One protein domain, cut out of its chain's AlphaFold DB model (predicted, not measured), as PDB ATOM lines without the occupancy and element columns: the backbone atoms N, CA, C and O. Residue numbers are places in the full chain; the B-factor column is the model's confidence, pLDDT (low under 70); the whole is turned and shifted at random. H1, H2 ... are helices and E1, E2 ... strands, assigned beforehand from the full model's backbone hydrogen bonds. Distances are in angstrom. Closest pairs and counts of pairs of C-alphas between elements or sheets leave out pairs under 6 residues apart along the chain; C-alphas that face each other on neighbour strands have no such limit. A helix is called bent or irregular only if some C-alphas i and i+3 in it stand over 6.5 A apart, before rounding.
ATOM      1  N   PRO A  22     130.585 104.927 136.460       55.19
ATOM      2  CA  PRO A  22     131.678 105.284 135.556       55.19
ATOM      3  C   PRO A  22     131.558 106.748 135.115       55.19
ATOM      4  O   PRO A  22     131.126 107.059 133.998       55.19
ATOM      5  N   THR A  23     131.870 107.665 136.027       60.16
ATOM      6  CA  THR A  23     132.231 109.038 135.682       60.16
ATOM      7  C   THR A  23     133.741 109.153 135.693       60.16
ATOM      8  O   THR A  23     134.334 109.322 136.754       60.16
ATOM      9  N   GLU A  24     134.348 109.066 134.516       71.88
ATOM     10  CA  GLU A  24     135.770 109.344 134.341       71.88
ATOM     11  C   GLU A  24     135.943 110.760 133.801       71.88
ATOM     12  O   GLU A  24     135.238 111.201 132.883       71.88
ATOM     13  N   THR A  25     136.878 111.484 134.402       79.38
ATOM     14  CA  THR A  25     137.327 112.792 133.936       79.38
ATOM     15  C   THR A  25     138.814 112.704 133.671       79.38
ATOM     16  O   THR A  25     139.589 112.445 134.587       79.38
ATOM     17  N   GLU A  26     139.194 112.932 132.423       87.69
ATOM     18  CA  GLU A  26     140.570 112.835 131.952       87.69
ATOM     19  C   GLU A  26     141.043 114.232 131.548       87.69
ATOM     20  O   GLU A  26     140.355 114.920 130.789       87.69
ATOM     21  N   VAL A  27     142.184 114.669 132.080       89.94
ATOM     22  CA  VAL A  27     142.832 115.913 131.654       89.94
ATOM     23  C   VAL A  27     143.838 115.559 130.569       89.94
ATOM     24  O   VAL A  27     144.763 114.797 130.830       89.94
ATOM     25  N   VAL A  28     143.659 116.119 129.375       91.44
ATOM     26  CA  VAL A  28     144.468 115.815 128.184       91.44
ATOM     27  C   VAL A  28     145.214 117.054 127.685       91.44
ATOM     28  O   VAL A  28     144.902 118.182 128.091       91.44
ATOM     29  N   GLN A  29     146.217 116.864 126.824       88.19
ATOM     30  CA  GLN A  29     147.074 117.957 126.343       88.19
ATOM     31  C   GLN A  29     146.498 118.658 125.109       88.19
ATOM     32  O   GLN A  29     146.728 119.852 124.904       88.19
ATOM     33  N   SER A  30     145.726 117.932 124.302       89.25
ATOM     34  CA  SER A  30     145.157 118.405 123.045       89.25
ATOM     35  C   SER A  30     143.661 118.121 122.934       89.25
ATOM     36  O   SER A  30     143.144 117.116 123.415       89.25
ATOM     37  N   MET A  31     142.955 118.986 122.203       88.69
ATOM     38  CA  MET A  31     141.551 118.767 121.831       88.69
ATOM     39  C   MET A  31     141.344 117.491 121.012       88.69
ATOM     40  O   MET A  31     140.291 116.866 121.125       88.69
ATOM     41  N   SER A  32     142.345 117.095 120.220       87.62
ATOM     42  CA  SER A  32     142.300 115.881 119.401       87.62
ATOM     43  C   SER A  32     142.252 114.599 120.233       87.62
ATOM     44  O   SER A  32     141.786 113.584 119.747       87.62
ATOM     45  N   GLU A  33     142.672 114.630 121.499       88.38
ATOM     46  CA  GLU A  33     142.576 113.472 122.400       88.38
ATOM     47  C   GLU A  33     141.132 113.254 122.915       88.38
ATOM     48  O   GLU A  33     140.808 112.222 123.507       88.38
ATOM     49  N   CYS A  34     140.215 114.205 122.680       86.06
ATOM     50  CA  CYS A  34     138.788 114.070 122.984       86.06
ATOM     51  C   CYS A  34     137.917 114.032 121.706       86.06
ATOM     52  O   CYS A  34     137.074 114.910 121.496       86.06
ATOM     53  N   GLU A  35     138.068 113.004 120.871       85.31
ATOM     54  CA  GLU A  35     137.322 112.891 119.607       85.31
ATOM     55  C   GLU A  35     135.812 112.625 119.776       85.31
ATOM     56  O   GLU A  35     135.332 112.064 120.768       85.31
ATOM     57  N   GLY A  36     135.040 112.988 118.749       86.12
ATOM     58  CA  GLY A  36     133.656 112.564 118.546       86.12
ATOM     59  C   GLY A  36     132.598 113.598 118.930       86.12
ATOM     60  O   GLY A  36     131.399 113.361 118.700       86.12
ATOM     61  N   PHE A  37     133.007 114.742 119.479       87.62
ATOM     62  CA  PHE A  37     132.119 115.819 119.950       87.62
ATOM     63  C   PHE A  37     132.169 117.078 119.095       87.62
ATOM     64  O   PHE A  37     131.229 117.875 119.138       87.62
ATOM     65  N   LEU A  38     133.241 117.237 118.325       91.00
ATOM     66  CA  LEU A  38     133.497 118.379 117.467       91.00
ATOM     67  C   LEU A  38     133.053 118.062 116.038       91.00
ATOM     68  O   LEU A  38     133.102 116.918 115.585       91.00
ATOM     69  N   LEU A  39     132.546 119.067 115.329       92.00
ATOM     70  CA  LEU A  39     132.139 118.876 113.941       92.00
ATOM     71  C   LEU A  39     133.399 118.711 113.089       92.00
ATOM     72  O   LEU A  39     134.242 119.599 113.095       92.00
ATOM     73  N   ASN A  40     133.509 117.588 112.373       90.81
ATOM     74  CA  ASN A  40     134.712 117.191 111.626       90.81
ATOM     75  C   ASN A  40     135.984 117.129 112.492       90.81
ATOM     76  O   ASN A  40     137.078 117.333 111.981       90.81
ATOM     77  N   GLU A  41     135.833 116.903 113.802       91.56
ATOM     78  CA  GLU A  41     136.937 116.945 114.775       91.56
ATOM     79  C   GLU A  41     137.708 118.279 114.795       91.56
ATOM     80  O   GLU A  41     138.821 118.373 115.304       91.56
ATOM     81  N   THR A  42     137.091 119.350 114.286       92.94
ATOM     82  CA  THR A  42     137.682 120.688 114.256       92.94
ATOM     83  C   THR A  42     137.259 121.477 115.500       92.94
ATOM     84  O   THR A  42     136.059 121.719 115.696       92.94
ATOM     85  N   PRO A  43     138.198 121.886 116.372       94.25
ATOM     86  CA  PRO A  43     137.864 122.635 117.576       94.25
ATOM     87  C   PRO A  43     137.480 124.090 117.260       94.25
ATOM     88  O   PRO A  43     137.912 124.630 116.242       94.25
ATOM     89  N   PRO A  44     136.705 124.759 118.135       95.62
ATOM     90  CA  PRO A  44     136.475 126.199 118.047       95.62
ATOM     91  C   PRO A  44     137.779 127.007 118.022       95.62
ATOM     92  O   PRO A  44     138.741 126.640 118.693       95.62
ATOM     93  N   GLN A  45     137.774 128.151 117.334       95.62
ATOM     94  CA  GLN A  45     138.838 129.154 117.460       95.62
ATOM     95  C   GLN A  45     138.448 130.169 118.530       95.62
ATOM     96  O   GLN A  45     137.351 130.733 118.489       95.62
ATOM     97  N   VAL A  46     139.347 130.418 119.475       96.25
ATOM     98  CA  VAL A  46     139.195 131.430 120.520       96.25
ATOM     99  C   VAL A  46     140.459 132.274 120.529       96.25
ATOM    100  O   VAL A  46     141.508 131.804 120.969       96.25
ATOM    101  N   THR A  47     140.362 133.510 120.037       95.00
ATOM    102  CA  THR A  47     141.518 134.404 119.875       95.00
ATOM    103  C   THR A  47     142.287 134.565 121.188       95.00
ATOM    104  O   THR A  47     141.697 134.876 122.225       95.00
ATOM    105  N   GLY A  48     143.601 134.338 121.143       94.50
ATOM    106  CA  GLY A  48     144.512 134.392 122.286       94.50
ATOM    107  C   GLY A  48     144.437 133.202 123.251       94.50
ATOM    108  O   GLY A  48     145.116 133.221 124.275       94.50
ATOM    109  N   ILE A  49     143.617 132.179 122.971       96.38
ATOM    110  CA  ILE A  49     143.441 131.005 123.846       96.38
ATOM    111  C   ILE A  49     143.642 129.697 123.075       96.38
ATOM    112  O   ILE A  49     144.465 128.874 123.473       96.38
ATOM    113  N   LEU A  50     142.881 129.494 121.999       95.88
ATOM    114  CA  LEU A  50     142.897 128.291 121.169       95.88
ATOM    115  C   LEU A  50     142.889 128.712 119.702       95.88
ATOM    116  O   LEU A  50     141.854 129.131 119.189       95.88
ATOM    117  N   GLU A  51     144.038 128.603 119.042       93.50
ATOM    118  CA  GLU A  51     144.238 129.068 117.665       93.50
ATOM    119  C   GLU A  51     144.800 127.939 116.806       93.50
ATOM    120  O   GLU A  51     145.765 127.283 117.191       93.50
ATOM    121  N   ALA A  52     144.172 127.675 115.661       88.81
ATOM    122  CA  ALA A  52     144.480 126.551 114.778       88.81
ATOM    123  C   ALA A  52     144.593 125.203 115.529       88.81
ATOM    124  O   ALA A  52     145.459 124.381 115.242       88.81
ATOM    125  N   GLY A  53     143.744 124.995 116.546       88.25
ATOM    126  CA  GLY A  53     143.761 123.794 117.390       88.25
ATOM    127  C   GLY A  53     144.873 123.748 118.447       88.25
ATOM    128  O   GLY A  53     144.955 122.771 119.186       88.25
ATOM    129  N   ARG A  54     145.696 124.799 118.570       92.69
ATOM    130  CA  ARG A  54     146.785 124.906 119.548       92.69
ATOM    131  C   ARG A  54     146.405 125.810 120.715       92.69
ATOM    132  O   ARG A  54     145.967 126.947 120.524       92.69
ATOM    133  N   ILE A  55     146.593 125.298 121.927       96.06
ATOM    134  CA  ILE A  55     146.365 126.034 123.172       96.06
ATOM    135  C   ILE A  55     147.560 126.957 123.420       96.06
ATOM    136  O   ILE A  55     148.682 126.477 123.549       96.06
ATOM    137  N   GLN A  56     147.310 128.264 123.505       95.88
ATOM    138  CA  GLN A  56     148.364 129.282 123.601       95.88
ATOM    139  C   GLN A  56     149.063 129.295 124.969       95.88
ATOM    140  O   GLN A  56     150.263 129.528 125.059       95.88
ATOM    141  N   ASP A  57     148.325 128.997 126.041       96.12
ATOM    142  CA  ASP A  57     148.864 128.853 127.396       96.12
ATOM    143  C   ASP A  57     148.395 127.523 127.990       96.12
ATOM    144  O   ASP A  57     147.336 127.433 128.619       96.12
ATOM    145  N   GLN A  58     149.187 126.471 127.778       93.12
ATOM    146  CA  GLN A  58     148.890 125.140 128.303       93.12
ATOM    147  C   GLN A  58     148.919 125.090 129.833       93.12
ATOM    148  O   GLN A  58     148.286 124.211 130.405       93.12
ATOM    149  N   LYS A  59     149.618 126.002 130.531       93.75
ATOM    150  CA  LYS A  59     149.646 126.000 132.006       93.75
ATOM    151  C   LYS A  59     148.302 126.440 132.573       93.75
ATOM    152  O   LYS A  59     147.835 125.857 133.554       93.75
ATOM    153  N   ARG A  60     147.684 127.438 131.940       95.62
ATOM    154  CA  ARG A  60     146.392 127.997 132.339       95.62
ATOM    155  C   ARG A  60     145.206 127.220 131.784       95.62
ATOM    156  O   ARG A  60     144.259 126.960 132.530       95.62
ATOM    157  N   TYR A  61     145.224 126.884 130.501       97.00
ATOM    158  CA  TYR A  61     144.093 126.257 129.831       97.00
ATOM    159  C   TYR A  61     144.269 124.744 129.743       97.00
ATOM    160  O   TYR A  61     145.250 124.252 129.192       97.00
ATOM    161  N   ARG A  62     143.301 123.999 130.282       95.81
ATOM    162  CA  ARG A  62     143.318 122.530 130.320       95.81
ATOM    163  C   ARG A  62     142.165 121.957 129.520       95.81
ATOM    164  O   ARG A  62     141.046 122.464 129.603       95.81
ATOM    165  N   VAL A  63     142.427 120.889 128.776       94.81
ATOM    166  CA  VAL A  63     141.381 120.131 128.092       94.81
ATOM    167  C   VAL A  63     140.905 119.029 129.019       94.81
ATOM    168  O   VAL A  63     141.711 118.320 129.612       94.81
ATOM    169  N   ILE A  64     139.591 118.899 129.160       93.62
ATOM    170  CA  ILE A  64     138.968 117.885 130.003       93.62
ATOM    171  C   ILE A  64     138.010 117.075 129.141       93.62
ATOM    172  O   ILE A  64     137.045 117.624 128.596       93.62
ATOM    173  N   CYS A  65     138.240 115.770 129.053       89.94
ATOM    174  CA  CYS A  65     137.300 114.839 128.451       89.94
ATOM    175  C   CYS A  65     136.415 114.237 129.548       89.94
ATOM    176  O   CYS A  65     136.910 113.726 130.553       89.94
ATOM    177  N   GLN A  66     135.094 114.304 129.373       83.94
ATOM    178  CA  GLN A  66     134.137 113.877 130.398       83.94
ATOM    179  C   GLN A  66     133.333 112.671 129.916       83.94
ATOM    180  O   GLN A  66     132.612 112.735 128.912       83.94
ATOM    181  N   THR A  67     133.428 111.576 130.664       79.00
ATOM    182  CA  THR A  67     132.791 110.290 130.376       79.00
ATOM    183  C   THR A  67     131.686 110.017 131.388       79.00
ATOM    184  O   THR A  67     131.869 110.183 132.585       79.00
ATOM    185  N   TYR A  68     130.511 109.617 130.901       70.94
ATOM    186  CA  TYR A  68     129.425 109.095 131.736       70.94
ATOM    187  C   TYR A  68     128.791 107.910 131.020       70.94
ATOM    188  O   TYR A  68     128.011 108.118 130.077       70.94
ATOM    189  N   GLU A  69     129.160 106.694 131.431       68.88
ATOM    190  CA  GLU A  69     128.973 105.415 130.707       68.88
ATOM    191  C   GLU A  69     129.733 105.369 129.365       68.88
ATOM    192  O   GLU A  69     130.418 104.407 129.055       68.88
ATOM    193  N   THR A  70     129.639 106.439 128.577       71.75
ATOM    194  CA  THR A  70     130.375 106.696 127.337       71.75
ATOM    195  C   THR A  70     130.908 108.125 127.367       71.75
ATOM    196  O   THR A  70     130.274 108.983 127.987       71.75
ATOM    197  N   ARG A  71     132.002 108.430 126.658       75.31
ATOM    198  CA  ARG A  71     132.525 109.805 126.504       75.31
ATOM    199  C   ARG A  71     131.379 110.723 126.017       75.31
ATOM    200  O   ARG A  71     130.651 110.363 125.086       75.31
ATOM    201  N   ARG A  72     131.110 111.841 126.708       79.56
ATOM    202  CA  ARG A  72     129.902 112.676 126.498       79.56
ATOM    203  C   ARG A  72     130.197 114.073 125.960       79.56
ATOM    204  O   ARG A  72     129.375 114.573 125.188       79.56
ATOM    205  N   PHE A  73     131.274 114.710 126.414       88.00
ATOM    206  CA  PHE A  73     131.654 116.061 126.001       88.00
ATOM    207  C   PHE A  73     133.124 116.360 126.307       88.00
ATOM    208  O   PHE A  73     133.721 115.736 127.185       88.00
ATOM    209  N   VAL A  74     133.676 117.323 125.571       92.81
ATOM    210  CA  VAL A  74     135.009 117.905 125.779       92.81
ATOM    211  C   VAL A  74     134.862 119.333 126.288       92.81
ATOM    212  O   VAL A  74     133.961 120.045 125.844       92.81
ATOM    213  N   THR A  75     135.739 119.756 127.194       95.00
ATOM    214  CA  THR A  75     135.742 121.102 127.776       95.00
ATOM    215  C   THR A  75     137.141 121.712 127.712       95.00
ATOM    216  O   THR A  75     138.095 121.085 128.158       95.00
ATOM    217  N   LEU A  76     137.261 122.949 127.215       96.44
ATOM    218  CA  LEU A  76     138.435 123.796 127.440       96.44
ATOM    219  C   LEU A  76     138.210 124.618 128.708       96.44
ATOM    220  O   LEU A  76     137.284 125.431 128.764       96.44
ATOM    221  N   TYR A  77     139.046 124.424 129.717       95.50
ATOM    222  CA  TYR A  77     138.870 125.000 131.043       95.50
ATOM    223  C   TYR A  77     139.960 126.025 131.361       95.50
ATOM    224  O   TYR A  77     141.145 125.725 131.240       95.50
ATOM    225  N   ASP A  78     139.569 127.229 131.785       95.81
ATOM    226  CA  ASP A  78     140.482 128.251 132.306       95.81
ATOM    227  C   ASP A  78     140.687 128.003 133.802       95.81
ATOM    228  O   ASP A  78     139.821 128.328 134.617       95.81
ATOM    229  N   THR A  79     141.827 127.415 134.172       93.81
ATOM    230  CA  THR A  79     142.111 127.057 135.573       93.81
ATOM    231  C   THR A  79     142.310 128.278 136.464       93.81
ATOM    232  O   THR A  79     141.986 128.224 137.646       93.81
ATOM    233  N   LYS A  80     142.777 129.399 135.898       92.88
ATOM    234  CA  LYS A  80     143.001 130.644 136.641       92.88
ATOM    235  C   LYS A  80     141.686 131.303 137.046       92.88
ATOM    236  O   LYS A  80     141.574 131.811 138.154       92.88
ATOM    237  N   ASN A  81     140.698 131.296 136.152       91.25
ATOM    238  CA  ASN A  81     139.367 131.833 136.444       91.25
ATOM    239  C   ASN A  81     138.395 130.769 136.981       91.25
ATOM    240  O   ASN A  81     137.281 131.101 137.370       91.25
ATOM    241  N   GLY A  82     138.768 129.491 136.989       91.00
ATOM    242  CA  GLY A  82     137.881 128.419 137.430       91.00
ATOM    243  C   GLY A  82     136.587 128.335 136.609       91.00
ATOM    244  O   GLY A  82     135.513 128.134 137.176       91.00
ATOM    245  N   ILE A  83     136.656 128.528 135.284       90.31
ATOM    246  CA  ILE A  83     135.477 128.586 134.404       90.31
ATOM    247  C   ILE A  83     135.742 127.920 133.041       90.31
ATOM    248  O   ILE A  83     136.847 128.045 132.505       90.31
ATOM    249  N   PRO A  84     134.762 127.220 132.431       93.44
ATOM    250  CA  PRO A  84     134.919 126.720 131.070       93.44
ATOM    251  C   PRO A  84     134.957 127.873 130.062       93.44
ATOM    252  O   PRO A  84     134.029 128.681 129.990       93.44
ATOM    253  N   VAL A  85     135.993 127.888 129.222       95.44
ATOM    254  CA  VAL A  85     136.018 128.713 128.007       95.44
ATOM    255  C   VAL A  85     134.903 128.233 127.080       95.44
ATOM    256  O   VAL A  85     134.069 129.027 126.644       95.44
ATOM    257  N   PHE A  86     134.847 126.918 126.845       96.06
ATOM    258  CA  PHE A  86     133.716 126.240 126.218       96.06
ATOM    259  C   PHE A  86     133.676 124.747 126.556       96.06
ATOM    260  O   PHE A  86     134.692 124.142 126.893       96.06
ATOM    261  N   SER A  87     132.507 124.146 126.363       95.00
ATOM    262  CA  SER A  87     132.277 122.711 126.263       95.00
ATOM    263  C   SER A  87     131.581 122.390 124.941       95.00
ATOM    264  O   SER A  87     130.683 123.121 124.511       95.00
ATOM    265  N   ALA A  88     131.960 121.283 124.308       95.06
ATOM    266  CA  ALA A  88     131.383 120.811 123.055       95.06
ATOM    267  C   ALA A  88     130.832 119.390 123.190       95.06
ATOM    268  O   ALA A  88     131.433 118.528 123.834       95.06
ATOM    269  N   TYR A  89     129.667 119.144 122.587       92.88
ATOM    270  CA  TYR A  89     129.000 117.846 122.640       92.88
ATOM    271  C   TYR A  89     128.130 117.558 121.418       92.88
ATOM    272  O   TYR A  89     127.574 118.451 120.771       92.88
ATOM    273  N   LYS A  90     127.933 116.262 121.156       91.94
ATOM    274  CA  LYS A  90     127.057 115.753 120.097       91.94
ATOM    275  C   LYS A  90     125.664 115.451 120.649       91.94
ATOM    276  O   LYS A  90     125.459 114.537 121.449       91.94
ATOM    277  N   TYR A  91     124.667 116.205 120.204       91.19
ATOM    278  CA  TYR A  91     123.269 116.003 120.556       91.19
ATOM    279  C   TYR A  91     122.631 114.900 119.701       91.19
ATOM    280  O   TYR A  91     122.401 115.081 118.507       91.19
ATOM    281  N   ARG A  92     122.281 113.774 120.340       89.19
ATOM    282  CA  ARG A  92     121.671 112.596 119.686       89.19
ATOM    283  C   ARG A  92     120.178 112.379 119.982       89.19
ATOM    284  O   ARG A  92     119.602 111.391 119.551       89.19
ATOM    285  N   GLY A  93     119.538 113.291 120.724       75.81
ATOM    286  CA  GLY A  93     118.127 113.176 121.124       75.81
ATOM    287  C   GLY A  93     117.855 112.046 122.135       75.81
ATOM    288  O   GLY A  93     117.747 110.883 121.781       75.81
ATOM    289  N   GLY A  94     117.698 112.373 123.423       64.38
ATOM    290  CA  GLY A  94     117.412 111.363 124.459       64.38
ATOM    291  C   GLY A  94     115.998 110.757 124.377       64.38
ATOM    292  O   GLY A  94     115.030 111.494 124.169       64.38
ATOM    293  N   GLN A  95     115.887 109.437 124.607       43.88
ATOM    294  CA  GLN A  95     114.641 108.640 124.565       43.88
ATOM    295  C   GLN A  95     113.690 108.848 125.762       43.88
ATOM    296  O   GLN A  95     112.500 108.566 125.651       43.88
ATOM    297  N   TYR A 131     118.811 135.128 135.288       61.38
ATOM    298  CA  TYR A 131     119.162 134.922 133.863       61.38
ATOM    299  C   TYR A 131     119.177 133.440 133.442       61.38
ATOM    300  O   TYR A 131     118.529 133.050 132.466       61.38
ATOM    301  N   ASN A 132     119.833 132.601 134.248       61.75
ATOM    302  CA  ASN A 132     119.958 131.167 134.017       61.75
ATOM    303  C   ASN A 132     118.606 130.410 134.086       61.75
ATOM    304  O   ASN A 132     118.230 129.693 133.162       61.75
ATOM    305  N   SER A 133     117.816 130.637 135.140       59.72
ATOM    306  CA  SER A 133     116.473 130.047 135.316       59.72
ATOM    307  C   SER A 133     115.369 130.707 134.470       59.72
ATOM    308  O   SER A 133     114.212 130.290 134.513       59.72
ATOM    309  N   GLY A 134     115.713 131.772 133.741       72.38
ATOM    310  CA  GLY A 134     114.795 132.622 132.994       72.38
ATOM    311  C   GLY A 134     114.987 132.502 131.484       72.38
ATOM    312  O   GLY A 134     114.436 131.609 130.831       72.38
ATOM    313  N   SER A 135     115.681 133.473 130.893       76.56
ATOM    314  CA  SER A 135     115.893 133.559 129.442       76.56
ATOM    315  C   SER A 135     116.776 132.431 128.898       76.56
ATOM    316  O   SER A 135     116.459 131.894 127.833       76.56
ATOM    317  N   TRP A 136     117.812 132.019 129.636       81.44
ATOM    318  CA  TRP A 136     118.731 130.959 129.212       81.44
ATOM    319  C   TRP A 136     118.040 129.594 129.120       81.44
ATOM    320  O   TRP A 136     118.011 128.991 128.049       81.44
ATOM    321  N   GLN A 137     117.362 129.153 130.187       80.06
ATOM    322  CA  GLN A 137     116.605 127.891 130.200       80.06
ATOM    323  C   GLN A 137     115.575 127.800 129.056       80.06
ATOM    324  O   GLN A 137     115.391 126.748 128.422       80.06
ATOM    325  N   ARG A 138     114.897 128.917 128.758       78.31
ATOM    326  CA  ARG A 138     113.939 129.005 127.646       78.31
ATOM    327  C   ARG A 138     114.627 128.890 126.289       78.31
ATOM    328  O   ARG A 138     114.090 128.213 125.405       78.31
ATOM    329  N   MET A 139     115.794 129.512 126.127       87.00
ATOM    330  CA  MET A 139     116.618 129.366 124.928       87.00
ATOM    331  C   MET A 139     117.055 127.910 124.747       87.00
ATOM    332  O   MET A 139     116.743 127.327 123.709       87.00
ATOM    333  N   GLU A 140     117.642 127.275 125.767       85.44
ATOM    334  CA  GLU A 140     118.091 125.875 125.699       85.44
ATOM    335  C   GLU A 140     116.952 124.931 125.304       85.44
ATOM    336  O   GLU A 140     117.106 124.033 124.472       85.44
ATOM    337  N   SER A 141     115.768 125.160 125.868       82.19
ATOM    338  CA  SER A 141     114.578 124.361 125.577       82.19
ATOM    339  C   SER A 141     114.098 124.542 124.141       82.19
ATOM    340  O   SER A 141     113.751 123.562 123.473       82.19
ATOM    341  N   SER A 142     114.114 125.781 123.648       81.56
ATOM    342  CA  SER A 142     113.731 126.121 122.277       81.56
ATOM    343  C   SER A 142     114.724 125.539 121.266       81.56
ATOM    344  O   SER A 142     114.302 124.873 120.315       81.56
ATOM    345  N   VAL A 143     116.032 125.668 121.526       88.19
ATOM    346  CA  VAL A 143     117.102 125.028 120.745       88.19
ATOM    347  C   VAL A 143     116.911 123.516 120.739       88.19
ATOM    348  O   VAL A 143     116.801 122.922 119.673       88.19
ATOM    349  N   LYS A 144     116.744 122.874 121.900       87.06
ATOM    350  CA  LYS A 144     116.533 121.421 122.001       87.06
ATOM    351  C   LYS A 144     115.374 120.927 121.131       87.06
ATOM    352  O   LYS A 144     115.495 119.898 120.468       87.06
ATOM    353  N   SER A 145     114.244 121.631 121.125       84.38
ATOM    354  CA  SER A 145     113.093 121.279 120.278       84.38
ATOM    355  C   SER A 145     113.368 121.485 118.795       84.38
ATOM    356  O   SER A 145     112.983 120.650 117.973       84.38
ATOM    357  N   PHE A 146     114.078 122.560 118.449       88.62
ATOM    358  CA  PHE A 146     114.536 122.793 117.090       88.62
ATOM    359  C   PHE A 146     115.455 121.665 116.608       88.62
ATOM    360  O   PHE A 146     115.183 121.086 115.555       88.62
ATOM    361  N   LEU A 147     116.462 121.286 117.404       91.44
ATOM    362  CA  LEU A 147     117.388 120.200 117.080       91.44
ATOM    363  C   LEU A 147     116.634 118.882 116.865       91.44
ATOM    364  O   LEU A 147     116.789 118.248 115.827       91.44
ATOM    365  N   LYS A 148     115.719 118.515 117.775       89.81
ATOM    366  CA  LYS A 148     114.885 117.305 117.626       89.81
ATOM    367  C   LYS A 148     114.051 117.283 116.343       89.81
ATOM    368  O   LYS A 148     113.736 116.211 115.837       89.81
ATOM    369  N   LYS A 149     113.615 118.450 115.869       87.50
ATOM    370  CA  LYS A 149     112.688 118.576 114.740       87.50
ATOM    371  C   LYS A 149     113.398 118.662 113.396       87.50
ATOM    372  O   LYS A 149     112.856 118.165 112.412       87.50
ATOM    373  N   TYR A 150     114.541 119.340 113.342       89.19
ATOM    374  CA  TYR A 150     115.193 119.686 112.082       89.19
ATOM    375  C   TYR A 150     116.580 119.067 111.914       89.19
ATOM    376  O   TYR A 150     116.960 118.832 110.771       89.19
ATOM    377  N   CYS A 151     117.308 118.748 112.983       94.00
ATOM    378  CA  CYS A 151     118.645 118.152 112.894       94.00
ATOM    379  C   CYS A 151     118.565 116.630 112.790       94.00
ATOM    380  O   CYS A 151     118.966 115.906 113.698       94.00
ATOM    381  N   ILE A 152     117.969 116.163 111.694       93.88
ATOM    382  CA  ILE A 152     117.873 114.751 111.332       93.88
ATOM    383  C   ILE A 152     118.774 114.552 110.116       93.88
ATOM    384  O   ILE A 152     118.539 115.177 109.076       93.88
ATOM    385  N   ASN A 153     119.805 113.720 110.262       92.38
ATOM    386  CA  ASN A 153     120.756 113.427 109.193       92.38
ATOM    387  C   ASN A 153     120.157 112.469 108.143       92.38
ATOM    388  O   ASN A 153     119.016 112.018 108.267       92.38
ATOM    389  N   ASN A 154     120.923 112.155 107.094       93.00
ATOM    390  CA  ASN A 154     120.460 111.290 105.997       93.00
ATOM    391  C   ASN A 154     120.083 109.873 106.454       93.00
ATOM    392  O   ASN A 154     119.223 109.245 105.846       93.00
ATOM    393  N   ASN A 155     120.646 109.411 107.573       92.50
ATOM    394  CA  ASN A 155     120.360 108.101 108.157       92.50
ATOM    395  C   ASN A 155     119.122 108.120 109.075       92.50
ATOM    396  O   ASN A 155     118.880 107.169 109.816       92.50
ATOM    397  N   GLY A 156     118.364 109.223 109.099       90.06
ATOM    398  CA  GLY A 156     117.178 109.375 109.942       90.06
ATOM    399  C   GLY A 156     117.478 109.541 111.437       90.06
ATOM    400  O   GLY A 156     116.551 109.498 112.248       90.06
ATOM    401  N   LYS A 157     118.745 109.744 111.825       92.06
ATOM    402  CA  LYS A 157     119.159 109.917 113.226       92.06
ATOM    403  C   LYS A 157     119.248 111.398 113.582       92.06
ATOM    404  O   LYS A 157     119.646 112.221 112.760       92.06
ATOM    405  N   ILE A 158     118.877 111.736 114.821       92.88
ATOM    406  CA  ILE A 158     119.099 113.085 115.350       92.88
ATOM    407  C   ILE A 158     120.597 113.259 115.576       92.88
ATOM    408  O   ILE A 158     121.206 112.469 116.296       92.88
ATOM    409  N   GLU A 159     121.167 114.299 114.985       94.06
ATOM    410  CA  GLU A 159     122.584 114.613 115.107       94.06
ATOM    411  C   GLU A 159     122.797 116.117 114.972       94.06
ATOM    412  O   GLU A 159     122.483 116.718 113.946       94.06
ATOM    413  N   ALA A 160     123.315 116.731 116.030       95.19
ATOM    414  CA  ALA A 160     123.747 118.120 116.025       95.19
ATOM    415  C   ALA A 160     124.989 118.287 116.894       95.19
ATOM    416  O   ALA A 160     125.149 117.583 117.889       95.19
ATOM    417  N   TYR A 161     125.827 119.247 116.539       95.38
ATOM    418  CA  TYR A 161     127.014 119.632 117.285       95.38
ATOM    419  C   TYR A 161     126.694 120.918 118.029       95.38
ATOM    420  O   TYR A 161     126.174 121.861 117.430       95.38
ATOM    421  N   VAL A 162     126.931 120.935 119.336       95.94
ATOM    422  CA  VAL A 162     126.624 122.075 120.200       95.94
ATOM    423  C   VAL A 162     127.881 122.469 120.948       95.94
ATOM    424  O   VAL A 162     128.525 121.620 121.558       95.94
ATOM    425  N   VAL A 163     128.188 123.760 120.922       96.00
ATOM    426  CA  VAL A 163     129.272 124.377 121.681       96.00
ATOM    427  C   VAL A 163     128.644 125.413 122.604       96.00
ATOM    428  O   VAL A 163     127.775 126.181 122.188       96.00
ATOM    429  N   THR A 164     129.020 125.424 123.873       95.44
ATOM    430  CA  THR A 164     128.562 126.427 124.840       95.44
ATOM    431  C   THR A 164     129.710 126.843 125.726       95.44
ATOM    432  O   THR A 164     130.552 126.017 126.045       95.44
ATOM    433  N   GLY A 165     129.768 128.106 126.115       94.38
ATOM    434  CA  GLY A 165     130.880 128.617 126.891       94.38
ATOM    435  C   GLY A 165     130.532 129.872 127.661       94.38
ATOM    436  O   GLY A 165     129.393 130.354 127.644       94.38
ATOM    437  N   ALA A 166     131.539 130.388 128.353       92.88
ATOM    438  CA  ALA A 166     131.385 131.504 129.258       92.88
ATOM    439  C   ALA A 166     132.588 132.450 129.168       92.88
ATOM    440  O   ALA A 166     133.729 132.021 129.004       92.88
ATOM    441  N   LYS A 167     132.326 133.754 129.279       92.88
ATOM    442  CA  LYS A 167     133.366 134.776 129.417       92.88
ATOM    443  C   LYS A 167     133.497 135.135 130.897       92.88
ATOM    444  O   LYS A 167     132.484 135.525 131.493       92.88
ATOM    445  N   PRO A 168     134.700 135.049 131.491       92.69
ATOM    446  CA  PRO A 168     134.886 135.410 132.888       92.69
ATOM    447  C   PRO A 168     134.505 136.878 133.133       92.69
ATOM    448  O   PRO A 168     134.607 137.731 132.245       92.69
ATOM    449  N   SER A 169     134.014 137.177 134.329       89.50
ATOM    450  CA  SER A 169     133.971 138.545 134.848       89.50
ATOM    451  C   SER A 169     135.341 138.937 135.410       89.50
ATOM    452  O   SER A 169     136.181 138.071 135.644       89.50
ATOM    453  N   LYS A 170     135.577 140.237 135.621       86.50
ATOM    454  CA  LYS A 170     136.838 140.709 136.212       86.50
ATOM    455  C   LYS A 170     136.925 140.372 137.704       86.50
ATOM    456  O   LYS A 170     137.914 139.791 138.126       86.50
ATOM    457  N   ASP A 171     135.851 140.640 138.451       80.25
ATOM    458  CA  ASP A 171     135.934 140.709 139.919       80.25
ATOM    459  C   ASP A 171     134.891 139.846 140.652       80.25
ATOM    460  O   ASP A 171     134.837 139.844 141.880       80.25
ATOM    461  N   LYS A 172     134.037 139.096 139.937       81.38
ATOM    462  CA  LYS A 172     132.994 138.279 140.584       81.38
ATOM    463  C   LYS A 172     133.465 136.842 140.743       81.38
ATOM    464  O   LYS A 172     133.345 136.030 139.827       81.38
ATOM    465  N   MET A 173     133.964 136.522 141.931       80.50
ATOM    466  CA  MET A 173     134.373 135.168 142.300       80.50
ATOM    467  C   MET A 173     133.494 134.609 143.415       80.50
ATOM    468  O   MET A 173     133.351 135.212 144.476       80.50
ATOM    469  N   LEU A 174     132.937 133.418 143.202       76.62
ATOM    470  CA  LEU A 174     132.247 132.670 144.239       76.62
ATOM    471  C   LEU A 174     133.272 131.954 145.120       76.62
ATOM    472  O   LEU A 174     134.037 131.106 144.648       76.62
ATOM    473  N   LYS A 175     133.271 132.291 146.417       78.38
ATOM    474  CA  LYS A 175     134.163 131.704 147.435       78.38
ATOM    475  C   LYS A 175     135.638 131.678 146.997       78.38
ATOM    476  O   LYS A 175     136.328 130.706 147.283       78.38
ATOM    477  N   HIS A 176     136.085 132.687 146.244       79.56
ATOM    478  CA  HIS A 176     137.446 132.795 145.691       79.56
ATOM    479  C   HIS A 176     137.920 131.600 144.838       79.56
ATOM    480  O   HIS A 176     139.118 131.423 144.650       79.56
ATOM    481  N   ARG A 177     137.004 130.765 144.326       78.06
ATOM    482  CA  ARG A 177     137.355 129.547 143.568       78.06
ATOM    483  C   ARG A 177     136.774 129.505 142.162       78.06
ATOM    484  O   ARG A 177     137.438 129.027 141.253       78.06
ATOM    485  N   VAL A 178     135.542 129.976 141.984       83.12
ATOM    486  CA  VAL A 178     134.809 129.868 140.712       83.12
ATOM    487  C   VAL A 178     134.436 131.258 140.225       83.12
ATOM    488  O   VAL A 178     133.858 132.040 140.979       83.12
ATOM    489  N   ASN A 179     134.782 131.603 138.985       89.06
ATOM    490  CA  ASN A 179     134.395 132.891 138.417       89.06
ATOM    491  C   ASN A 179     132.925 132.854 138.002       89.06
ATOM    492  O   ASN A 179     132.482 131.957 137.284       89.06
ATOM    493  N   ILE A 180     132.175 133.864 138.430       84.12
ATOM    494  CA  ILE A 180     130.818 134.096 137.956       84.12
ATOM    495  C   ILE A 180     130.944 134.815 136.609       84.12
ATOM    496  O   ILE A 180     131.443 135.946 136.574       84.12
ATOM    497  N   PRO A 181     130.496 134.210 135.493       89.38
ATOM    498  CA  PRO A 181     130.723 134.781 134.176       89.38
ATOM    499  C   PRO A 181     130.029 136.121 134.001       89.38
ATOM    500  O   PRO A 181     128.950 136.344 134.548       89.38
ATOM    501  N   SER A 182     130.617 136.973 133.162       88.50
ATOM    502  CA  SER A 182     129.976 138.189 132.659       88.50
ATOM    503  C   SER A 182     129.047 137.896 131.479       88.50
ATOM    504  O   SER A 182     127.983 138.500 131.370       88.50
ATOM    505  N   VAL A 183     129.414 136.939 130.619       89.44
ATOM    506  CA  VAL A 183     128.654 136.561 129.419       89.44
ATOM    507  C   VAL A 183     128.575 135.047 129.306       89.44
ATOM    508  O   VAL A 183     129.558 134.345 129.541       89.44
ATOM    509  N   LEU A 184     127.415 134.553 128.889       90.94
ATOM    510  CA  LEU A 184     127.201 133.164 128.497       90.94
ATOM    511  C   LEU A 184     126.887 133.100 127.008       90.94
ATOM    512  O   LEU A 184     126.212 133.986 126.478       90.94
ATOM    513  N   TRP A 185     127.363 132.058 126.331       94.50
ATOM    514  CA  TRP A 185     127.120 131.871 124.904       94.50
ATOM    515  C   TRP A 185     126.952 130.400 124.514       94.50
ATOM    516  O   TRP A 185     127.411 129.478 125.192       94.50
ATOM    517  N   SER A 186     126.218 130.164 123.431       95.44
ATOM    518  CA  SER A 186     126.013 128.839 122.858       95.44
ATOM    519  C   SER A 186     125.771 128.925 121.358       95.44
ATOM    520  O   SER A 186     125.045 129.794 120.884       95.44
ATOM    521  N   ALA A 187     126.345 127.994 120.611       96.75
ATOM    522  CA  ALA A 187     126.139 127.825 119.187       96.75
ATOM    523  C   ALA A 187     125.840 126.362 118.868       96.75
ATOM    524  O   ALA A 187     126.312 125.447 119.543       96.75
ATOM    525  N   PHE A 188     125.066 126.132 117.814       96.25
ATOM    526  CA  PHE A 188     124.874 124.791 117.278       96.25
ATOM    527  C   PHE A 188     125.028 124.775 115.765       96.25
ATOM    528  O   PHE A 188     124.755 125.769 115.088       96.25
ATOM    529  N   CYS A 189     125.386 123.606 115.247       96.25
ATOM    530  CA  CYS A 189     125.363 123.315 113.828       96.25
ATOM    531  C   CYS A 189     124.922 121.871 113.565       96.25
ATOM    532  O   CYS A 189     125.264 120.946 114.304       96.25
ATOM    533  N   CYS A 190     124.124 121.667 112.520       95.75
ATOM    534  CA  CYS A 190     123.684 120.343 112.104       95.75
ATOM    535  C   CYS A 190     123.317 120.305 110.623       95.75
ATOM    536  O   CYS A 190     122.889 121.307 110.047       95.75
ATOM    537  N   TYR A 191     123.394 119.124 110.023       94.62
ATOM    538  CA  TYR A 191     122.782 118.884 108.726       94.62
ATOM    539  C   TYR A 191     121.299 118.519 108.887       94.62
ATOM    540  O   TYR A 191     120.922 117.771 109.791       94.62
ATOM    541  N   SER A 192     120.445 119.032 108.000       93.19
ATOM    542  CA  SER A 192     119.021 118.703 107.969       93.19
ATOM    543  C   SER A 192     118.635 118.059 106.647       93.19
ATOM    544  O   SER A 192     118.448 118.757 105.649       93.19
ATOM    545  N   ALA A 193     118.384 116.747 106.659       91.38
ATOM    546  CA  ALA A 193     117.877 116.022 105.492       91.38
ATOM    547  C   ALA A 193     116.542 116.611 104.997       91.38
ATOM    548  O   ALA A 193     116.322 116.779 103.803       91.38
ATOM    549  N   SER A 194     115.673 117.046 105.920       86.50
ATOM    550  CA  SER A 194     114.376 117.658 105.579       86.50
ATOM    551  C   SER A 194     114.478 119.014 104.869       86.50
ATOM    552  O   SER A 194     113.520 119.455 104.228       86.50
ATOM    553  N   LYS A 195     115.604 119.715 105.042       87.00
ATOM    554  CA  LYS A 195     115.894 121.002 104.398       87.00
ATOM    555  C   LYS A 195     116.915 120.877 103.279       87.00
ATOM    556  O   LYS A 195     117.114 121.862 102.578       87.00
ATOM    557  N   ASN A 196     117.526 119.701 103.141       90.12
ATOM    558  CA  ASN A 196     118.670 119.446 102.285       90.12
ATOM    559  C   ASN A 196     119.764 120.518 102.448       90.12
ATOM    560  O   ASN A 196     120.274 121.049 101.467       90.12
ATOM    561  N   ASN A 197     120.027 120.937 103.691       91.62
ATOM    562  CA  ASN A 197     120.965 122.020 103.981       91.62
ATOM    563  C   ASN A 197     121.495 121.947 105.423       91.62
ATOM    564  O   ASN A 197     120.847 121.375 106.306       91.62
ATOM    565  N   TRP A 198     122.646 122.575 105.656       94.19
ATOM    566  CA  TRP A 198     123.196 122.828 106.983       94.19
ATOM    567  C   TRP A 198     122.452 123.971 107.672       94.19
ATOM    568  O   TRP A 198     122.071 124.969 107.060       94.19
ATOM    569  N   LEU A 199     122.220 123.803 108.968       93.94
ATOM    570  CA  LEU A 199     121.521 124.739 109.833       93.94
ATOM    571  C   LEU A 199     122.445 125.087 110.992       93.94
ATOM    572  O   LEU A 199     122.942 124.190 111.670       93.94
ATOM    573  N   ALA A 200     122.631 126.379 111.241       95.06
ATOM    574  CA  ALA A 200     123.411 126.862 112.367       95.06
ATOM    575  C   ALA A 200     122.784 128.120 112.961       95.06
ATOM    576  O   ALA A 200     122.065 128.852 112.277       95.06
ATOM    577  N   SER A 201     123.016 128.349 114.249       93.06
ATOM    578  CA  SER A 201     122.696 129.600 114.942       93.06
ATOM    579  C   SER A 201     123.463 129.686 116.254       93.06
ATOM    580  O   SER A 201     123.885 128.669 116.807       93.06
ATOM    581  N   ALA A 202     123.593 130.908 116.756       94.12
ATOM    582  CA  ALA A 202     124.224 131.219 118.024       94.12
ATOM    583  C   ALA A 202     123.292 132.023 118.934       94.12
ATOM    584  O   ALA A 202     122.274 132.569 118.506       94.12
ATOM    585  N   HIS A 203     123.656 132.071 120.208       92.94
ATOM    586  CA  HIS A 203     123.027 132.861 121.250       92.94
ATOM    587  C   HIS A 203     124.108 133.325 122.218       92.94
ATOM    588  O   HIS A 203     125.032 132.571 122.522       92.94
ATOM    589  N   TRP A 204     123.965 134.533 122.741       91.38
ATOM    590  CA  TRP A 204     124.773 135.020 123.849       91.38
ATOM    591  C   TRP A 204     123.966 136.017 124.679       91.38
ATOM    592  O   TRP A 204     122.954 136.547 124.216       91.38
ATOM    593  N   GLY A 205     124.391 136.266 125.911       87.69
ATOM    594  CA  GLY A 205     123.871 137.376 126.700       87.69
ATOM    595  C   GLY A 205     124.634 137.593 127.995       87.69
ATOM    596  O   GLY A 205     125.364 136.716 128.462       87.69
ATOM    597  N   ASN A 206     124.447 138.781 128.562       84.12
ATOM    598  CA  ASN A 206     125.051 139.146 129.831       84.12
ATOM    599  C   ASN A 206     124.405 138.352 130.964       84.12
ATOM    600  O   ASN A 206     123.178 138.268 131.063       84.12
ATOM    601  N   ASN A 207     125.237 137.812 131.843       78.31
ATOM    602  CA  ASN A 207     124.797 137.123 133.043       78.31
ATOM    603  C   ASN A 207     124.402 138.154 134.117       78.31
ATOM    604  O   ASN A 207     125.121 138.367 135.092       78.31
ATOM    605  N   GLU A 208     123.257 138.810 133.915       72.69
ATOM    606  CA  GLU A 208     122.701 139.859 134.783       72.69
ATOM    607  C   GLU A 208     121.249 139.536 135.175       72.69
ATOM    608  O   GLU A 208     120.423 139.206 134.319       72.69
ATOM    609  N   ASN A 209     120.911 139.640 136.466       65.00
ATOM    610  CA  ASN A 209     119.559 139.389 136.980       65.00
ATOM    611  C   ASN A 209     118.661 140.628 136.853       65.00
ATOM    612  O   ASN A 209     118.258 141.235 137.841       65.00
ATOM    613  N   THR A 210     118.321 141.002 135.622       62.88
ATOM    614  CA  THR A 210     117.316 142.042 135.353       62.88
ATOM    615  C   THR A 210     115.928 141.420 135.163       62.88
ATOM    616  O   THR A 210     115.806 140.284 134.696       62.88
ATOM    617  N   GLU A 211     114.847 142.156 135.461       54.78
ATOM    618  CA  GLU A 211     113.473 141.689 135.178       54.78
ATOM    619  C   GLU A 211     113.263 141.358 133.687       54.78
ATOM    620  O   GLU A 211     112.464 140.478 133.334       54.78
ATOM    621  N   GLU A 212     113.996 142.050 132.808       58.34
ATOM    622  CA  GLU A 212     114.033 141.786 131.373       58.34
ATOM    623  C   GLU A 212     114.762 140.479 131.053       58.34
ATOM    624  O   GLU A 212     114.277 139.725 130.225       58.34
ATOM    625  N   ASN A 213     115.841 140.116 131.743       55.78
ATOM    626  CA  ASN A 213     116.509 138.825 131.556       55.78
ATOM    627  C   ASN A 213     115.746 137.655 132.198       55.78
ATOM    628  O   ASN A 213     115.796 136.527 131.694       55.78
ATOM    629  N   ALA A 214     114.985 137.930 133.258       54.59
ATOM    630  CA  ALA A 214     114.103 136.971 133.914       54.59
ATOM    631  C   ALA A 214     112.909 136.580 133.025       54.59
ATOM    632  O   ALA A 214     112.574 135.399 132.895       54.59
ATOM    633  N   ASN A 215     112.296 137.564 132.352       51.47
ATOM    634  CA  ASN A 215     111.064 137.391 131.566       51.47
ATOM    635  C   ASN A 215     111.254 137.487 130.040       51.47
ATOM    636  O   ASN A 215     110.398 137.044 129.265       51.47
ATOM    637  N   GLY A 216     112.383 138.014 129.583       58.22
ATOM    638  CA  GLY A 216     112.724 138.256 128.182       58.22
ATOM    639  C   GLY A 216     113.273 137.027 127.477       58.22
ATOM    640  O   GLY A 216     113.455 135.967 128.073       58.22
ATOM    641  N   ARG A 217     113.450 137.140 126.162       66.94
ATOM    642  CA  ARG A 217     113.919 136.050 125.302       66.94
ATOM    643  C   ARG A 217     115.328 136.368 124.842       66.94
ATOM    644  O   ARG A 217     115.555 137.467 124.343       66.94
ATOM    645  N   LEU A 218     116.229 135.398 124.978       78.56
ATOM    646  CA  LEU A 218     117.567 135.514 124.419       78.56
ATOM    647  C   LEU A 218     117.448 135.572 122.894       78.56
ATOM    648  O   LEU A 218     116.749 134.748 122.297       78.56
ATOM    649  N   GLN A 219     118.061 136.575 122.273       76.56
ATOM    650  CA  GLN A 219     117.973 136.736 120.826       76.56
ATOM    651  C   GLN A 219     118.818 135.666 120.130       76.56
ATOM    652  O   GLN A 219     119.948 135.389 120.527       76.56
ATOM    653  N   THR A 220     118.250 135.055 119.091       84.38
ATOM    654  CA  THR A 220     119.004 134.192 118.178       84.38
ATOM    655  C   THR A 220     119.808 135.065 117.229       84.38
ATOM    656  O   THR A 220     119.261 135.973 116.602       84.38
ATOM    657  N   THR A 221     121.087 134.749 117.102       86.44
ATOM    658  CA  THR A 221     122.074 135.464 116.299       86.44
ATOM    659  C   THR A 221     122.796 134.492 115.352       86.44
ATOM    660  O   THR A 221     122.580 133.273 115.379       86.44
ATOM    661  N   THR A 222     123.589 135.039 114.435       90.50
ATOM    662  CA  THR A 222     124.391 134.293 113.462       90.50
ATOM    663  C   THR A 222     125.722 133.838 114.069       90.50
ATOM    664  O   THR A 222     126.156 134.362 115.094       90.50
ATOM    665  N   LEU A 223     126.402 132.871 113.439       93.50
ATOM    666  CA  LEU A 223     127.751 132.492 113.878       93.50
ATOM    667  C   LEU A 223     128.755 133.636 113.664       93.50
ATOM    668  O   LEU A 223     129.650 133.806 114.485       93.50
ATOM    669  N   ARG A 224     128.589 134.436 112.599       92.19
ATOM    670  CA  ARG A 224     129.454 135.595 112.332       92.19
ATOM    671  C   ARG A 224     129.329 136.663 113.413       92.19
ATOM    672  O   ARG A 224     130.337 137.127 113.923       92.19
ATOM    673  N   GLU A 225     128.109 137.012 113.802       90.94
ATOM    674  CA  GLU A 225     127.907 138.009 114.856       90.94
ATOM    675  C   GLU A 225     128.445 137.511 116.209       90.94
ATOM    676  O   GLU A 225     129.028 138.293 116.956       90.94
ATOM    677  N   LEU A 226     128.333 136.210 116.518       94.38
ATOM    678  CA  LEU A 226     128.993 135.634 117.696       94.38
ATOM    679  C   LEU A 226     130.521 135.823 117.641       94.38
ATOM    680  O   LEU A 226     131.115 136.242 118.635       94.38
ATOM    681  N   GLN A 227     131.134 135.548 116.485       94.38
ATOM    682  CA  GLN A 227     132.571 135.719 116.261       94.38
ATOM    683  C   GLN A 227     132.998 137.178 116.436       94.38
ATOM    684  O   GLN A 227     133.923 137.443 117.192       94.38
ATOM    685  N   GLU A 228     132.286 138.122 115.823       92.88
ATOM    686  CA  GLU A 228     132.568 139.560 115.932       92.88
ATOM    687  C   GLU A 228     132.386 140.098 117.358       92.88
ATOM    688  O   GLU A 228     133.086 141.019 117.774       92.88
ATOM    689  N   LYS A 229     131.432 139.551 118.124       92.19
ATOM    690  CA  LYS A 229     131.134 140.030 119.482       92.19
ATOM    691  C   LYS A 229     132.032 139.431 120.552       92.19
ATOM    692  O   LYS A 229     132.339 140.121 121.525       92.19
ATOM    693  N   LEU A 230     132.394 138.155 120.424       93.25
ATOM    694  CA  LEU A 230     133.098 137.418 121.476       93.25
ATOM    695  C   LEU A 230     134.504 136.956 121.082       93.25
ATOM    696  O   LEU A 230     135.192 136.430 121.951       93.25
ATOM    697  N   ASN A 231     134.939 137.171 119.836       94.69
ATOM    698  CA  ASN A 231     136.183 136.630 119.272       94.69
ATOM    699  C   ASN A 231     136.237 135.095 119.346       94.69
ATOM    700  O   ASN A 231     137.257 134.497 119.691       94.69
ATOM    701  N   ILE A 232     135.090 134.463 119.070       94.69
ATOM    702  CA  ILE A 232     134.908 133.010 119.127       94.69
ATOM    703  C   ILE A 232     134.302 132.516 117.818       94.69
ATOM    704  O   ILE A 232     133.135 132.776 117.519       94.69
ATOM    705  N   GLU A 233     135.069 131.736 117.064       95.81
ATOM    706  CA  GLU A 233     134.564 130.992 115.915       95.81
ATOM    707  C   GLU A 233     134.204 129.571 116.356       95.81
ATOM    708  O   GLU A 233     135.054 128.692 116.453       95.81
ATOM    709  N   ALA A 234     132.921 129.339 116.645       95.12
ATOM    710  CA  ALA A 234     132.461 128.065 117.208       95.12
ATOM    711  C   ALA A 234     132.590 126.860 116.252       95.12
ATOM    712  O   ALA A 234     132.665 125.728 116.721       95.12
TER     713      ALA A 234
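This is residues 22 to 95 and 131 to 234 of the 461 residues of the protein "Endonuclease_NS domain-containing protein" of Anabas testudineus (UniProt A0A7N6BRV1). One broad, twisted antiparallel sheet of seven strands has the long helix H1 along one face at its E5 to E7 end and the short helix H3 on the opposite face over E7, while H2 sits at the H1 end made by residues 133 to 135. The long link of residues 29 to 60 passes over the same face as H3. The printed part has 178 residues, with three named helices and seven named strands in the order E1 E2 E3 E4 H1 E5 E6 E7 H2 H3, and the same order of strands across the sheet. The class is mixed, helices and strands; the whole is compact, with a radius of gyration of the C-alphas of 16.4 A and spans of 47 by 42 by 34 A.

E1, residues 23 to 28, is an edge strand and forms a hairpin with E2, residues 61 to 68, with N 26 and O 65 3.1 A apart. E3, residues 70 to 78, pairs with E2 through N 64 and O 75, 2.8 A, and with E4, residues 83 to 91, through N 76 and O 86, 2.9 A. E1 to E4 are a meander, each strand the antiparallel neighbour of the one before; E4 bends by 52 degrees at residue 86. H1, residues 132 to 150, is on the sheet at a height of 10.0 A, along E6, residues 183 to 192, at 1 degree on the local plane. E5, residues 160 to 167, pairs with E4 through N 89 and O 162, 2.9 A, and with E6 through N 163 and O 187, 2.9 A. E7, residues 197 to 206, is the other edge strand, with N 186 and O 203 of E6 and E7 2.8 A apart; E5, E6 and E7 are a second meander. H2, residues 211 to 215, is not on the sheet but touches H1 at residues 133 to 135 alone, the closest C-alphas being those of Gly 134 and Ala 214, 4.5 A. H3, residues 223 to 230, is on the face opposite to H1 at a height of 8.5 A, along E7 at 16 degrees on the local plane; their closest C-alphas, of Ala 202 and Leu 223, are 5.6 A apart. Every O i to N i+4 pair is within hydrogen-bond range in H2 and H3, and 13 of 15 in H1.

E1 begins at C-alpha 23 (132.231, 109.038, 135.682), and H3 ends at C-alpha 230 (133.098, 137.418, 121.476). E6 is 29.5 A long, E7 31.3 A and H1 25.2 A. H1 is irregular, but only just: C-alphas 133 and 136 are 6.6 A apart.

The two C-alphas farthest apart, of Lys 175 and Asn 196, are 49.3 A apart. Residues 96 to 130 are not printed; C-alphas 95 and 131 are 28.2 A apart across this cut. The links E1 to E2 and E5 to E6 are long. The mean pLDDT of the printed part is 86.7; 17 residues are under 70, among them residues 131 to 133 and 209 to 217.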